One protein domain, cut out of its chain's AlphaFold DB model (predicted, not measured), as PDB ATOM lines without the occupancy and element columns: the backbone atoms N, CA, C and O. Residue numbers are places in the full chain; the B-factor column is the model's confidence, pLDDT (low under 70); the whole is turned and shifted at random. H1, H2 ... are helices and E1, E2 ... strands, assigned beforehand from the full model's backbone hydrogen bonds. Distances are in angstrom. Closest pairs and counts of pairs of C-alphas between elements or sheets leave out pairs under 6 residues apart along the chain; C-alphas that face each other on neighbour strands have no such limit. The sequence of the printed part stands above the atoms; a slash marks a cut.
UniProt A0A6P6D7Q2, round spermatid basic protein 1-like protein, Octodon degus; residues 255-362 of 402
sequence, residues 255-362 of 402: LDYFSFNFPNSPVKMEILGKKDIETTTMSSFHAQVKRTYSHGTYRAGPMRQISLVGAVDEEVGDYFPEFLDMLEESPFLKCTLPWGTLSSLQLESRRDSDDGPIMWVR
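What this domain is: This is residues 255 to 362 of the 402 residues of the protein "round spermatid basic protein 1-like protein" of Octodon degus (UniProt A0A6P6D7Q2). What would one see first in this model? A small two-stranded ribbon, E3 and E4, lies in the middle; at one end of it the hairpin E1 and E2 has H2 packed on it and H1 beside H2, and towards the other end H3 and H4 make a corner among long loops. Which elements follow along the printed part? The 108 printed residues hold four named helices and four named strands in the order H1 E1 E2 H2 E3 H3 H4 E4, with two antiparallel two-stranded sheets, E1 with E2 and E3 with E4; the class is mixed, helices and strands, with under half of the residues in named elements. How compact is it? It is only just compact, close to loose, with a radius of gyration of the C-alphas of 15.3 A and spans of 42 by 31 by 23 A.

How they stand to each other: How do the first two helices stand? H1, residues 255 to 261, and H2, residues 282 to 292, touch, closest at the C-alphas of Ser 259 and Ser 283, 4.7 A apart. They run opposite ways at a steep tilt of 37 degrees, only just past shallow. How do the strands pair? E1, residues 266 to 270, and E2, residues 277 to 281, form an antiparallel hairpin, with N 267 and O 280 2.8 A apart, within hydrogen-bond range. E3, residues 303 to 307, is antiparallel to E4, residues 358 to 361, with N 306 and O 359 at 2.8 A; the closest C-alphas of E1 and E3, those of Met 269 and Met 303, are 4.3 A apart. What of the last two helices? H3, residues 321 to 328, and H4, residues 331 to 336, touch only at the corner, and only just, with 3 pairs of C-alphas within 8 A, the closest being those of Glu 328 and Lys 334 at 4.9 A. In H1, H2, H3 and H4 every O i to N i+4 pair is within hydrogen-bond range.

Where its parts are: Where does the first element begin? H1 begins at C-alpha 255, (108.888, 55.784, 1.345). How long are the longer elements? H2 measures 15.5 A from first to last C-alpha, E1 13.4 A, E2 13.1 A and E3 12.2 A. Where does the last element end? E4 ends at C-alpha 361, (109.007, 54.329, -6.952).

The domain as a whole: How large is it? The two C-alphas farthest apart, those of Ser 294 and Glu 348, are 43.8 A apart. Is there a cut, or a long link? The printed part has no cut; the links E3 to H3, 13 residues, and H4 to E4, 21 residues, are long. Where is confidence low? No printed residue is under 70, and the mean pLDDT of the printed part is 91.5.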
ATOM      1  N   LEU A 255     108.119  56.998   1.105       93.75
ATOM      2  CA  LEU A 255     108.888  55.784   1.345       93.75
ATOM      3  C   LEU A 255     109.370  55.699   2.801       93.75
ATOM      4  O   LEU A 255     109.338  54.608   3.369       93.75
ATOM      5  N   ASP A 256     109.758  56.817   3.426       94.94
ATOM      6  CA  ASP A 256     109.988  56.869   4.881       94.94
ATOM      7  C   ASP A 256     108.663  56.611   5.652       94.94
ATOM      8  O   ASP A 256     108.656  55.782   6.569       94.94
ATOM      9  N   TYR A 257     107.532  57.221   5.256       95.50
ATOM     10  CA  TYR A 257     106.212  57.050   5.902       95.50
ATOM     11  C   TYR A 257     105.725  55.592   5.884       95.50
ATOM     12  O   TYR A 257     105.448  55.008   6.938       95.50
ATOM     13  N   PHE A 258     105.662  54.961   4.706       95.12
ATOM     14  CA  PHE A 258     105.210  53.573   4.575       95.12
ATOM     15  C   PHE A 258     106.212  52.575   5.177       95.12
ATOM     16  O   PHE A 258     105.795  51.536   5.686       95.12
ATOM     17  N   SER A 259     107.515  52.880   5.187       95.19
ATOM     18  CA  SER A 259     108.520  52.052   5.872       95.19
ATOM     19  C   SER A 259     108.350  52.069   7.397       95.19
ATOM     20  O   SER A 259     108.526  51.033   8.037       95.19
ATOM     21  N   PHE A 260     107.969  53.211   7.984       94.75
ATOM     22  CA  PHE A 260     107.754  53.342   9.428       94.75
ATOM     23  C   PHE A 260     106.402  52.773   9.889       94.75
ATOM     24  O   PHE A 260     106.370  51.960  10.812       94.75
ATOM     25  N   ASN A 261     105.303  53.157   9.232       94.56
ATOM     26  CA  ASN A 261     103.947  52.766   9.639       94.56
ATOM     27  C   ASN A 261     103.569  51.350   9.176       94.56
ATOM     28  O   ASN A 261     102.908  50.608   9.903       94.56
ATOM     29  N   PHE A 262     104.033  50.943   7.990       94.38
ATOM     30  CA  PHE A 262     103.646  49.688   7.340       94.38
ATOM     31  C   PHE A 262     104.870  48.834   6.922       94.38
ATOM     32  O   PHE A 262     104.950  48.353   5.788       94.38
ATOM     33  N   PRO A 263     105.839  48.574   7.831       95.06
ATOM     34  CA  PRO A 263     107.137  47.969   7.502       95.06
ATOM     35  C   PRO A 263     107.040  46.574   6.878       95.06
ATOM     36  O   PRO A 263     107.945  46.164   6.148       95.06
ATOM     37  N   ASN A 264     105.973  45.836   7.196       94.62
ATOM     38  CA  ASN A 264     105.739  44.462   6.757       94.62
ATOM     39  C   ASN A 264     104.918  44.367   5.464       94.62
ATOM     40  O   ASN A 264     104.770  43.257   4.950       94.62
ATOM     41  N   SER A 265     104.394  45.481   4.939       93.25
ATOM     42  CA  SER A 265     103.585  45.449   3.722       93.25
ATOM     43  C   SER A 265     104.396  44.883   2.555       93.25
ATOM     44  O   SER A 265     105.552  45.286   2.362       93.25
ATOM     45  N   PRO A 266     103.837  43.924   1.795       92.94
ATOM     46  CA  PRO A 266     104.518  43.359   0.646       92.94
ATOM     47  C   PRO A 266     104.680  44.428  -0.436       92.94
ATOM     48  O   PRO A 266     103.780  45.227  -0.674       92.94
ATOM     49  N   VAL A 267     105.816  44.415  -1.126       94.44
ATOM     50  CA  VAL A 267     106.073  45.235  -2.315       94.44
ATOM     51  C   VAL A 267     106.720  44.377  -3.396       94.44
ATOM     52  O   VAL A 267     107.608  43.565  -3.123       94.44
ATOM     53  N   LYS A 268     106.274  44.541  -4.644       93.75
ATOM     54  CA  LYS A 268     106.883  43.903  -5.822       93.75
ATOM     55  C   LYS A 268     107.902  44.874  -6.420       93.75
ATOM     56  O   LYS A 268     107.519  45.940  -6.896       93.75
ATOM     57  N   MET A 269     109.180  44.507  -6.439       93.25
ATOM     58  CA  MET A 269     110.246  45.264  -7.113       93.25
ATOM     59  C   MET A 269     110.825  44.464  -8.286       93.25
ATOM     60  O   MET A 269     110.836  43.237  -8.266       93.25
ATOM     61  N   GLU A 270     111.292  45.142  -9.332       92.06
ATOM     62  CA  GLU A 270     111.986  44.497 -10.460       92.06
ATOM     63  C   GLU A 270     113.492  44.412 -10.179       92.06
ATOM     64  O   GLU A 270     114.105  45.392  -9.772       92.06
ATOM     65  N   ILE A 271     114.127  43.261 -10.384       88.00
ATOM     66  CA  ILE A 271     115.558  43.095 -10.098       88.00
ATOM     67  C   ILE A 271     116.391  43.964 -11.055       88.00
ATOM     68  O   ILE A 271     116.298  43.821 -12.269       88.00
ATOM     69  N   LEU A 272     117.273  44.822 -10.526       84.69
ATOM     70  CA  LEU A 272     118.067  45.760 -11.331       84.69
ATOM     71  C   LEU A 272     118.800  45.058 -12.497       84.69
ATOM     72  O   LEU A 272     119.629  44.168 -12.291       84.69
ATOM     73  N   GLY A 273     118.488  45.455 -13.735       79.38
ATOM     74  CA  GLY A 273     119.051  44.861 -14.955       79.38
ATOM     75  C   GLY A 273     118.433  43.521 -15.395       79.38
ATOM     76  O   GLY A 273     119.010  42.848 -16.254       79.38
ATOM     77  N   LYS A 274     117.285  43.110 -14.839       82.94
ATOM     78  CA  LYS A 274     116.507  41.930 -15.260       82.94
ATOM     79  C   LYS A 274     115.006  42.184 -15.169       82.94
ATOM     80  O   LYS A 274     114.555  42.880 -14.282       82.94
ATOM     81  N   LYS A 275     114.224  41.469 -15.980       84.12
ATOM     82  CA  LYS A 275     112.749  41.465 -15.899       84.12
ATOM     83  C   LYS A 275     112.177  40.576 -14.780       84.12
ATOM     84  O   LYS A 275     110.978  40.312 -14.757       84.12
ATOM     85  N   ASP A 276     113.034  40.063 -13.898       88.56
ATOM     86  CA  ASP A 276     112.640  39.191 -12.791       88.56
ATOM     87  C   ASP A 276     111.989  40.050 -11.690       88.56
ATOM     88  O   ASP A 276     112.535  41.088 -11.319       88.56
ATOM     89  N   ILE A 277     110.840  39.627 -11.158       91.06
ATOM     90  CA  ILE A 277     110.141  40.326 -10.066       91.06
ATOM     91  C   ILE A 277     110.514  39.663  -8.739       91.06
ATOM     92  O   ILE A 277     110.402  38.444  -8.600       91.06
ATOM     93  N   GLU A 278     110.908  40.465  -7.756       91.50
ATOM     94  CA  GLU A 278     111.157  40.043  -6.381       91.50
ATOM     95  C   GLU A 278     110.106  40.665  -5.453       91.50
ATOM     96  O   GLU A 278     109.927  41.885  -5.416       91.50
ATOM     97  N   THR A 279     109.393  39.826  -4.700       93.69
ATOM     98  CA  THR A 279     108.496  40.286  -3.632       93.69
ATOM     99  C   THR A 279     109.305  40.441  -2.350       93.69
ATOM    100  O   THR A 279     109.866  39.466  -1.847       93.69
ATOM    101  N   THR A 280     109.348  41.654  -1.809       93.88
ATOM    102  CA  THR A 280     110.023  41.984  -0.543       93.88
ATOM    103  C   THR A 280     109.060  42.736   0.386       93.88
ATOM    104  O   THR A 280     107.880  42.873   0.068       93.88
ATOM    105  N   THR A 281     109.522  43.186   1.553       95.50
ATOM    106  CA  THR A 281     108.755  44.076   2.439       95.50
ATOM    107  C   THR A 281     109.123  45.537   2.192       95.50
ATOM    108  O   THR A 281     110.268  45.828   1.832       95.50
ATOM    109  N   MET A 282     108.194  46.462   2.451       95.62
ATOM    110  CA  MET A 282     108.424  47.910   2.329       95.62
ATOM    111  C   MET A 282     109.691  48.362   3.075       95.62
ATOM    112  O   MET A 282     110.546  49.035   2.502       95.62
ATOM    113  N   SER A 283     109.881  47.891   4.312       96.25
ATOM    114  CA  SER A 283     111.087  48.154   5.117       96.25
ATOM    115  C   SER A 283     112.392  47.656   4.476       96.25
ATOM    116  O   SER A 283     113.421  48.334   4.531       96.25
ATOM    117  N   SER A 284     112.375  46.483   3.834       95.75
ATOM    118  CA  SER A 284     113.541  45.926   3.135       95.75
ATOM    119  C   SER A 284     113.866  46.717   1.868       95.75
ATOM    120  O   SER A 284     115.037  46.998   1.595       95.75
ATOM    121  N   PHE A 285     112.841  47.100   1.103       95.69
ATOM    122  CA  PHE A 285     112.996  47.922  -0.093       95.69
ATOM    123  C   PHE A 285     113.535  49.319   0.258       95.69
ATOM    124  O   PHE A 285     114.566  49.735  -0.274       95.69
ATOM    125  N   HIS A 286     112.935  49.990   1.243       96.25
ATOM    126  CA  HIS A 286     113.411  51.267   1.780       96.25
ATOM    127  C   HIS A 286     114.874  51.212   2.236       96.25
ATOM    128  O   HIS A 286     115.678  52.057   1.839       96.25
ATOM    129  N   ALA A 287     115.268  50.176   2.980       95.88
ATOM    130  CA  ALA A 287     116.655  49.995   3.407       95.88
ATOM    131  C   ALA A 287     117.636  49.763   2.236       95.88
ATOM    132  O   ALA A 287     118.821  50.087   2.356       95.88
ATOM    133  N   GLN A 288     117.182  49.209   1.106       93.31
ATOM    134  CA  GLN A 288     117.984  49.091  -0.120       93.31
ATOM    135  C   GLN A 288     118.119  50.435  -0.844       93.31
ATOM    136  O   GLN A 288     119.236  50.807  -1.215       93.31
ATOM    137  N   VAL A 289     117.018  51.181  -0.986       95.06
ATOM    138  CA  VAL A 289     117.009  52.539  -1.553       95.06
ATOM    139  C   VAL A 289     117.939  53.442  -0.740       95.06
ATOM    140  O   VAL A 289     118.932  53.929  -1.272       95.06
ATOM    141  N   LYS A 290     117.719  53.564   0.574       94.88
ATOM    142  CA  LYS A 290     118.486  54.445   1.476       94.88
ATOM    143  C   LYS A 290     119.979  54.102   1.543       94.88
ATOM    144  O   LYS A 290     120.804  54.994   1.707       94.88
ATOM    145  N   ARG A 291     120.354  52.825   1.366       94.94
ATOM    146  CA  ARG A 291     121.762  52.380   1.282       94.94
ATOM    147  C   ARG A 291     122.437  52.755  -0.039       94.94
ATOM    148  O   ARG A 291     123.654  52.916  -0.065       94.94
ATOM    149  N   THR A 292     121.682  52.804  -1.133       92.88
ATOM    150  CA  THR A 292     122.221  52.956  -2.496       92.88
ATOM    151  C   THR A 292     121.929  54.313  -3.130       92.88
ATOM    152  O   THR A 292     122.389  54.565  -4.244       92.88
ATOM    153  N   TYR A 293     121.191  55.176  -2.433       94.75
ATOM    154  CA  TYR A 293     120.859  56.524  -2.864       94.75
ATOM    155  C   TYR A 293     122.104  57.414  -2.949       94.75
ATOM    156  O   TYR A 293     122.915  57.486  -2.025       94.75
ATOM    157  N   SER A 294     122.246  58.110  -4.072       92.25
ATOM    158  CA  SER A 294     123.329  59.046  -4.352       92.25
ATOM    159  C   SER A 294     122.873  60.044  -5.414       92.25
ATOM    160  O   SER A 294     122.585  59.656  -6.545       92.25
ATOM    161  N   HIS A 295     122.891  61.337  -5.075       92.62
ATOM    162  CA  HIS A 295     122.713  62.443  -6.027       92.62
ATOM    163  C   HIS A 295     121.453  62.311  -6.914       92.62
ATOM    164  O   HIS A 295     121.524  62.472  -8.129       92.62
ATOM    165  N   GLY A 296     120.301  61.986  -6.314       91.38
ATOM    166  CA  GLY A 296     119.011  61.899  -7.015       91.38
ATOM    167  C   GLY A 296     118.668  60.541  -7.638       91.38
ATOM    168  O   GLY A 296     117.558  60.379  -8.133       91.38
ATOM    169  N   THR A 297     119.562  59.549  -7.583       94.50
ATOM    170  CA  THR A 297     119.304  58.179  -8.075       94.50
ATOM    171  C   THR A 297     119.627  57.135  -7.006       94.50
ATOM    172  O   THR A 297     120.356  57.427  -6.057       94.50
ATOM    173  N   TYR A 298     119.098  55.915  -7.132       93.75
ATOM    174  CA  TYR A 298     119.448  54.790  -6.252       93.75
ATOM    175  C   TYR A 298     119.710  53.504  -7.052       93.75
ATOM    176  O   TYR A 298     119.145  53.308  -8.127       93.75
ATOM    177  N   ARG A 299     120.562  52.607  -6.535       90.44
ATOM    178  CA  ARG A 299     120.951  51.342  -7.201       90.44
ATOM    179  C   ARG A 299     120.169  50.141  -6.680       90.44
ATOM    180  O   ARG A 299     120.734  49.186  -6.148       90.44
ATOM    181  N   ALA A 300     118.860  50.192  -6.860       90.19
ATOM    182  CA  ALA A 300     117.955  49.078  -6.617       90.19
ATOM    183  C   ALA A 300     116.871  49.060  -7.702       90.19
ATOM    184  O   ALA A 300     116.820  49.929  -8.572       90.19
ATOM    185  N   GLY A 301     116.025  48.038  -7.665       91.62
ATOM    186  CA  GLY A 301     114.903  47.908  -8.583       91.62
ATOM    187  C   GLY A 301     113.894  49.051  -8.504       91.62
ATOM    188  O   GLY A 301     113.699  49.581  -7.413       91.62
ATOM    189  N   PRO A 302     113.181  49.390  -9.593       94.50
ATOM    190  CA  PRO A 302     111.935  50.128  -9.453       94.50
ATOM    191  C   PRO A 302     110.924  49.288  -8.661       94.50
ATOM    192  O   PRO A 302     110.777  48.082  -8.888       94.50
ATOM    193  N   MET A 303     110.193  49.944  -7.765       94.88
ATOM    194  CA  MET A 303     109.001  49.382  -7.141       94.88
ATOM    195  C   MET A 303     107.850  49.465  -8.146       94.88
ATOM    196  O   MET A 303     107.649  50.507  -8.777       94.88
ATOM    197  N   ARG A 304     107.103  48.372  -8.310       93.69
ATOM    198  CA  ARG A 304     105.838  48.382  -9.056       93.69
ATOM    199  C   ARG A 304     104.783  49.179  -8.290       93.69
ATOM    200  O   ARG A 304     104.967  49.461  -7.107       93.69
ATOM    201  N   GLN A 305     103.699  49.534  -8.974       93.56
ATOM    202  CA  GLN A 305     102.571  50.193  -8.328       93.56
ATOM    203  C   GLN A 305     102.026  49.353  -7.173       93.56
ATOM    204  O   GLN A 305     101.956  48.123  -7.273       93.56
ATOM    205  N   ILE A 306     101.660  50.042  -6.098       93.31
ATOM    206  CA  ILE A 306     100.785  49.525  -5.061       93.31
ATOM    207  C   ILE A 306      99.522  50.384  -4.989       93.31
ATOM    208  O   ILE A 306      99.617  51.608  -5.091       93.31
ATOM    209  N   SER A 307      98.363  49.758  -4.812       93.88
ATOM    210  CA  SER A 307      97.108  50.467  -4.548       93.88
ATOM    211  C   SER A 307      97.072  50.993  -3.115       93.88
ATOM    212  O   SER A 307      97.579  50.339  -2.194       93.88
ATOM    213  N   LEU A 308      96.488  52.182  -2.940       93.50
ATOM    214  CA  LEU A 308      96.294  52.818  -1.636       93.50
ATOM    215  C   LEU A 308      94.855  52.704  -1.100       93.50
ATOM    216  O   LEU A 308      94.605  52.987   0.076       93.50
ATOM    217  N   VAL A 309      93.920  52.293  -1.960       91.00
ATOM    218  CA  VAL A 309      92.481  52.151  -1.668       91.00
ATOM    219  C   VAL A 309      92.060  50.705  -1.392       91.00
ATOM    220  O   VAL A 309      91.016  50.463  -0.788       91.00
ATOM    221  N   GLY A 310      92.898  49.739  -1.762       85.12
ATOM    222  CA  GLY A 310      92.654  48.311  -1.582       85.12
ATOM    223  C   GLY A 310      93.257  47.504  -2.728       85.12
ATOM    224  O   GLY A 310      93.346  47.983  -3.854       85.12
ATOM    225  N   ALA A 311      93.706  46.281  -2.451       79.06
ATOM    226  CA  ALA A 311      94.229  45.396  -3.488       79.06
ATOM    227  C   ALA A 311      93.096  44.590  -4.144       79.06
ATOM    228  O   ALA A 311      92.368  43.877  -3.449       79.06
ATOM    229  N   VAL A 312      93.011  44.651  -5.474       72.88
ATOM    230  CA  VAL A 312      92.157  43.786  -6.301       72.88
ATOM    231  C   VAL A 312      93.039  42.764  -7.035       72.88
ATOM    232  O   VAL A 312      94.091  43.104  -7.579       72.88
ATOM    233  N   ASP A 313      92.627  41.496  -7.027       74.69
ATOM    234  CA  ASP A 313      93.270  40.363  -7.712       74.69
ATOM    235  C   ASP A 313      94.809  40.261  -7.572       74.69
ATOM    236  O   ASP A 313      95.322  39.839  -6.533       74.69
ATOM    237  N   GLU A 314      95.561  40.553  -8.642       75.25
ATOM    238  CA  GLU A 314      97.026  40.425  -8.682       75.25
ATOM    239  C   GLU A 314      97.767  41.672  -8.181       75.25
ATOM    240  O   GLU A 314      99.005  41.650  -8.061       75.25
ATOM    241  N   GLU A 315      97.055  42.764  -7.908       81.00
ATOM    242  CA  GLU A 315      97.658  43.983  -7.388       81.00
ATOM    243  C   GLU A 315      98.246  43.769  -5.987       81.00
ATOM    244  O   GLU A 315      98.034  42.765  -5.305       81.00
ATOM    245  N   VAL A 316      99.083  44.710  -5.571       85.56
ATOM    246  CA  VAL A 316      99.641  44.746  -4.221       85.56
ATOM    247  C   VAL A 316      99.221  46.064  -3.612       85.56
ATOM    248  O   VAL A 316      99.187  47.068  -4.306       85.56
ATOM    249  N   GLY A 317      98.883  46.073  -2.335       87.88
ATOM    250  CA  GLY A 317      98.340  47.252  -1.683       87.88
ATOM    251  C   GLY A 317      97.595  46.861  -0.424       87.88
ATOM    252  O   GLY A 317      97.485  45.678  -0.093       87.88
ATOM    253  N   ASP A 318      97.098  47.872   0.261       90.81
ATOM    254  CA  ASP A 318      96.157  47.759   1.367       90.81
ATOM    255  C   ASP A 318      95.335  49.058   1.395       90.81
ATOM    256  O   ASP A 318      95.580  49.972   0.603       90.81
ATOM    257  N   TYR A 319      94.358  49.152   2.287       92.62
ATOM    258  CA  TYR A 319      93.608  50.384   2.502       92.62
ATOM    259  C   TYR A 319      94.314  51.273   3.533       92.62
ATOM    260  O   TYR A 319      94.362  50.923   4.716       92.62
ATOM    261  N   PHE A 320      94.809  52.440   3.112       93.44
ATOM    262  CA  PHE A 320      95.552  53.372   3.976       93.44
ATOM    263  C   PHE A 320      94.763  54.672   4.239       93.44
ATOM    264  O   PHE A 320      95.093  55.708   3.661       93.44
ATOM    265  N   PRO A 321      93.729  54.661   5.108       93.31
ATOM    266  CA  PRO A 321      92.820  55.797   5.278       93.31
ATOM    267  C   PRO A 321      93.549  57.070   5.711       93.31
ATOM    268  O   PRO A 321      93.389  58.089   5.058       93.31
ATOM    269  N   GLU A 322      94.430  56.980   6.713       94.12
ATOM    270  CA  GLU A 322      95.205  58.121   7.233       94.12
ATOM    271  C   GLU A 322      96.072  58.795   6.155       94.12
ATOM    272  O   GLU A 322      96.308  59.999   6.200       94.12
ATOM    273  N   PHE A 323      96.547  58.029   5.167       94.06
ATOM    274  CA  PHE A 323      97.320  58.576   4.053       94.06
ATOM    275  C   PHE A 323      96.419  59.207   2.985       94.06
ATOM    276  O   PHE A 323      96.777  60.241   2.426       94.06
ATOM    277  N   LEU A 324      95.245  58.624   2.722       94.62
ATOM    278  CA  LEU A 324      94.237  59.225   1.843       94.62
ATOM    279  C   LEU A 324      93.694  60.537   2.433       94.62
ATOM    280  O   LEU A 324      93.542  61.503   1.692       94.62
ATOM    281  N   ASP A 325      93.497  60.603   3.751       94.56
ATOM    282  CA  ASP A 325      93.097  61.828   4.452       94.56
ATOM    283  C   ASP A 325      94.146  62.944   4.253       94.56
ATOM    284  O   ASP A 325      93.782  64.056   3.882       94.56
ATOM    285  N   MET A 326      95.452  62.641   4.360       95.00
ATOM    286  CA  MET A 326      96.519  63.604   4.022       95.00
ATOM    287  C   MET A 326      96.507  64.030   2.540       95.00
ATOM    288  O   MET A 326      96.845  65.169   2.224       95.00
ATOM    289  N   LEU A 327      96.130  63.164   1.594       94.62
ATOM    290  CA  LEU A 327      95.976  63.597   0.196       94.62
ATOM    291  C   LEU A 327      94.795  64.572   0.040       94.62
ATOM    292  O   LEU A 327      94.904  65.533  -0.717       94.62
ATOM    293  N   GLU A 328      93.704  64.367   0.779       93.38
ATOM    294  CA  GLU A 328      92.514  65.233   0.771       93.38
ATOM    295  C   GLU A 328      92.711  66.591   1.472       93.38
ATOM    296  O   GLU A 328      91.946  67.518   1.208       93.38
ATOM    297  N   GLU A 329      93.748  66.755   2.306       93.50
ATOM    298  CA  GLU A 329      94.128  68.061   2.876       93.50
ATOM    299  C   GLU A 329      94.526  69.087   1.796       93.50
ATOM    300  O   GLU A 329      94.384  70.293   2.008       93.50
ATOM    301  N   SER A 330      94.999  68.638   0.626       93.44
ATOM    302  CA  SER A 330      95.267  69.532  -0.503       93.44
ATOM    303  C   SER A 330      93.961  69.927  -1.198       93.44
ATOM    304  O   SER A 330      93.281  69.052  -1.748       93.44
ATOM    305  N   PRO A 331      93.635  71.232  -1.295       93.75
ATOM    306  CA  PRO A 331      92.398  71.684  -1.931       93.75
ATOM    307  C   PRO A 331      92.337  71.287  -3.413       93.75
ATOM    308  O   PRO A 331      91.271  70.957  -3.916       93.75
ATOM    309  N   PHE A 332      93.484  71.211  -4.098       95.00
ATOM    310  CA  PHE A 332      93.560  70.737  -5.483       95.00
ATOM    311  C   PHE A 332      93.225  69.246  -5.608       95.00
ATOM    312  O   PHE A 332      92.426  68.865  -6.460       95.00
ATOM    313  N   LEU A 333      93.809  68.396  -4.752       94.81
ATOM    314  CA  LEU A 333      93.575  66.949  -4.804       94.81
ATOM    315  C   LEU A 333      92.145  66.597  -4.383       94.81
ATOM    316  O   LEU A 333      91.526  65.737  -5.001       94.81
ATOM    317  N   LYS A 334      91.582  67.313  -3.407       93.31
ATOM    318  CA  LYS A 334      90.171  67.216  -3.002       93.31
ATOM    319  C   LYS A 334      89.189  67.436  -4.167       93.31
ATOM    320  O   LYS A 334      88.120  66.827  -4.184       93.31
ATOM    321  N   CYS A 335      89.554  68.239  -5.169       93.56
ATOM    322  CA  CYS A 335      88.780  68.382  -6.405       93.56
ATOM    323  C   CYS A 335      89.000  67.225  -7.396       93.56
ATOM    324  O   CYS A 335      88.046  66.821  -8.062       93.56
ATOM    325  N   THR A 336      90.231  66.704  -7.517       94.06
ATOM    326  CA  THR A 336      90.649  65.794  -8.608       94.06
ATOM    327  C   THR A 336      90.767  64.309  -8.253       94.06
ATOM    328  O   THR A 336      91.038  63.505  -9.144       94.06
ATOM    329  N   LEU A 337      90.655  63.923  -6.981       94.12
ATOM    330  CA  LEU A 337      90.635  62.513  -6.568       94.12
ATOM    331  C   LEU A 337      89.406  61.784  -7.163       94.12
ATOM    332  O   LEU A 337      88.431  62.445  -7.523       94.12
ATOM    333  N   PRO A 338      89.390  60.436  -7.240       93.44
ATOM    334  CA  PRO A 338      88.283  59.697  -7.869       93.44
ATOM    335  C   PRO A 338      86.903  59.930  -7.231       93.44
ATOM    336  O   PRO A 338      85.880  59.815  -7.899       93.44
ATOM    337  N   TRP A 339      86.877  60.301  -5.948       93.12
ATOM    338  CA  TRP A 339      85.697  60.712  -5.172       93.12
ATOM    339  C   TRP A 339      85.684  62.225  -4.860       93.12
ATOM    340  O   TRP A 339      85.013  62.672  -3.930       93.12
ATOM    341  N   GLY A 340      86.474  63.013  -5.594       91.62
ATOM    342  CA  GLY A 340      86.581  64.463  -5.450       91.62
ATOM    343  C   GLY A 340      85.391  65.224  -6.041       91.62
ATOM    344  O   GLY A 340      84.573  64.668  -6.775       91.62
ATOM    345  N   THR A 341      85.297  66.523  -5.744       91.19
ATOM    346  CA  THR A 341      84.117  67.347  -6.092       91.19
ATOM    347  C   THR A 341      83.856  67.491  -7.592       91.19
ATOM    348  O   THR A 341      82.715  67.735  -7.981       91.19
ATOM    349  N   LEU A 342      84.880  67.322  -8.436       89.25
ATOM    350  CA  LEU A 342      84.762  67.383  -9.897       89.25
ATOM    351  C   LEU A 342      84.656  65.994 -10.553       89.25
ATOM    352  O   LEU A 342      84.588  65.903 -11.779       89.25
ATOM    353  N   SER A 343      84.620  64.915  -9.763       92.19
ATOM    354  CA  SER A 343      84.386  63.568 -10.282       92.19
ATOM    355  C   SER A 343      82.924  63.378 -10.686       92.19
ATOM    356  O   SER A 343      81.993  63.692  -9.942       92.19
ATOM    357  N   SER A 344      82.709  62.804 -11.871       90.69
ATOM    358  CA  SER A 344      81.381  62.376 -12.319       90.69
ATOM    359  C   SER A 344      80.907  61.099 -11.615       90.69
ATOM    360  O   SER A 344      79.704  60.836 -11.576       90.69
ATOM    361  N   LEU A 345      81.834  60.319 -11.047       87.94
ATOM    362  CA  LEU A 345      81.544  59.094 -10.315       87.94
ATOM    363  C   LEU A 345      81.310  59.413  -8.834       87.94
ATOM    364  O   LEU A 345      82.169  59.966  -8.155       87.94
ATOM    365  N   GLN A 346      80.137  59.038  -8.331       85.75
ATOM    366  CA  GLN A 346      79.771  59.201  -6.927       85.75
ATOM    367  C   GLN A 346      79.909  57.847  -6.226       85.75
ATOM    368  O   GLN A 346      79.114  56.939  -6.466       85.75
ATOM    369  N   LEU A 347      80.950  57.707  -5.403       84.62
ATOM    370  CA  LEU A 347      81.273  56.485  -4.662       84.62
ATOM    371  C   LEU A 347      80.727  56.549  -3.229       84.62
ATOM    372  O   LEU A 347      80.819  57.586  -2.576       84.62
ATOM    373  N   GLU A 348      80.215  55.429  -2.713       83.25
ATOM    374  CA  GLU A 348      79.799  55.319  -1.303       83.25
ATOM    375  C   GLU A 348      81.004  55.197  -0.352       83.25
ATOM    376  O   GLU A 348      80.945  55.625   0.802       83.25
ATOM    377  N   SER A 349      82.111  54.621  -0.831       87.12
ATOM    378  CA  SER A 349      83.342  54.403  -0.073       87.12
ATOM    379  C   SER A 349      84.572  54.542  -0.972       87.12
ATOM    380  O   SER A 349      84.589  54.080  -2.112       87.12
ATOM    381  N   ARG A 350      85.657  55.108  -0.422       90.00
ATOM    382  CA  ARG A 350      86.963  55.244  -1.100       90.00
ATOM    383  C   ARG A 350      87.538  53.902  -1.587       90.00
ATOM    384  O   ARG A 350      88.361  53.885  -2.492       90.00
ATOM    385  N   ARG A 351      87.124  52.784  -0.974       87.62
ATOM    386  CA  ARG A 351      87.569  51.415  -1.311       87.62
ATOM    387  C   ARG A 351      86.995  50.870  -2.613       87.62
ATOM    388  O   ARG A 351      87.551  49.917  -3.141       87.62
ATOM    389  N   ASP A 352      85.900  51.450  -3.090       85.69
ATOM    390  CA  ASP A 352      85.175  50.957  -4.263       85.69
ATOM    391  C   ASP A 352      85.683  51.631  -5.557       85.69
ATOM    392  O   ASP A 352      85.048  51.539  -6.604       85.69
ATOM    393  N   SER A 353      86.815  52.346  -5.479       86.19
ATOM    394  CA  SER A 353      87.469  53.000  -6.611       86.19
ATOM    395  C   SER A 353      88.517  52.089  -7.251       86.19
ATOM    396  O   SER A 353      89.533  51.773  -6.632       86.19
ATOM    397  N   ASP A 354      88.309  51.751  -8.524       87.62
ATOM    398  CA  ASP A 354      89.309  51.080  -9.366       87.62
ATOM    399  C   ASP A 354      90.336  52.067  -9.976       87.62
ATOM    400  O   ASP A 354      91.354  51.650 -10.529       87.62
ATOM    401  N   ASP A 355      90.108  53.384  -9.863       89.19
ATOM    402  CA  ASP A 355      90.952  54.439 -10.458       89.19
ATOM    403  C   ASP A 355      92.212  54.771  -9.623       89.19
ATOM    404  O   ASP A 355      93.072  55.549 -10.046       89.19
ATOM    405  N   GLY A 356      92.341  54.187  -8.424       87.75
ATOM    406  CA  GLY A 356      93.415  54.449  -7.461       87.75
ATOM    407  C   GLY A 356      92.973  55.365  -6.305       87.75
ATOM    408  O   GLY A 356      91.798  55.365  -5.951       87.75
ATOM    409  N   PRO A 357      93.879  56.145  -5.673       93.50
ATOM    410  CA  PRO A 357      95.275  56.373  -6.051       93.50
ATOM    411  C   PRO A 357      96.207  55.161  -5.901       93.50
ATOM    412  O   PRO A 357      95.992  54.266  -5.081       93.50
ATOM    413  N   ILE A 358      97.305  55.190  -6.660       93.94
ATOM    414  CA  ILE A 358      98.386  54.198  -6.622       93.94
ATOM    415  C   ILE A 358      99.742  54.872  -6.350       93.94
ATOM    416  O   ILE A 358      99.976  56.008  -6.765       93.94
ATOM    417  N   MET A 359     100.665  54.168  -5.691       94.50
ATOM    418  CA  MET A 359     102.035  54.629  -5.425       94.50
ATOM    419  C   MET A 359     103.069  53.706  -6.080       94.50
ATOM    420  O   MET A 359     103.021  52.491  -5.914       94.50
ATOM    421  N   TRP A 360     104.072  54.270  -6.754       95.38
ATOM    422  CA  TRP A 360     105.232  53.536  -7.277       95.38
ATOM    423  C   TRP A 360     106.529  54.330  -7.050       95.38
ATOM    424  O   TRP A 360     106.496  55.537  -6.824       95.38
ATOM    425  N   VAL A 361     107.693  53.675  -7.144       95.50
ATOM    426  CA  VAL A 361     109.007  54.329  -6.952       95.50
ATOM    427  C   VAL A 361     109.965  53.929  -8.074       95.50
ATOM    428  O   VAL A 361     110.079  52.751  -8.417       95.50
ATOM    429  N   ARG A 362     110.685  54.896  -8.656       95.38
ATOM    430  CA  ARG A 362     111.618  54.688  -9.784       95.38
ATOM    431  C   ARG A 362     113.052  55.089  -9.395       95.38
ATOM    432  O   ARG A 362     113.204  56.068  -8.673       95.38
TER     433      ARG A 362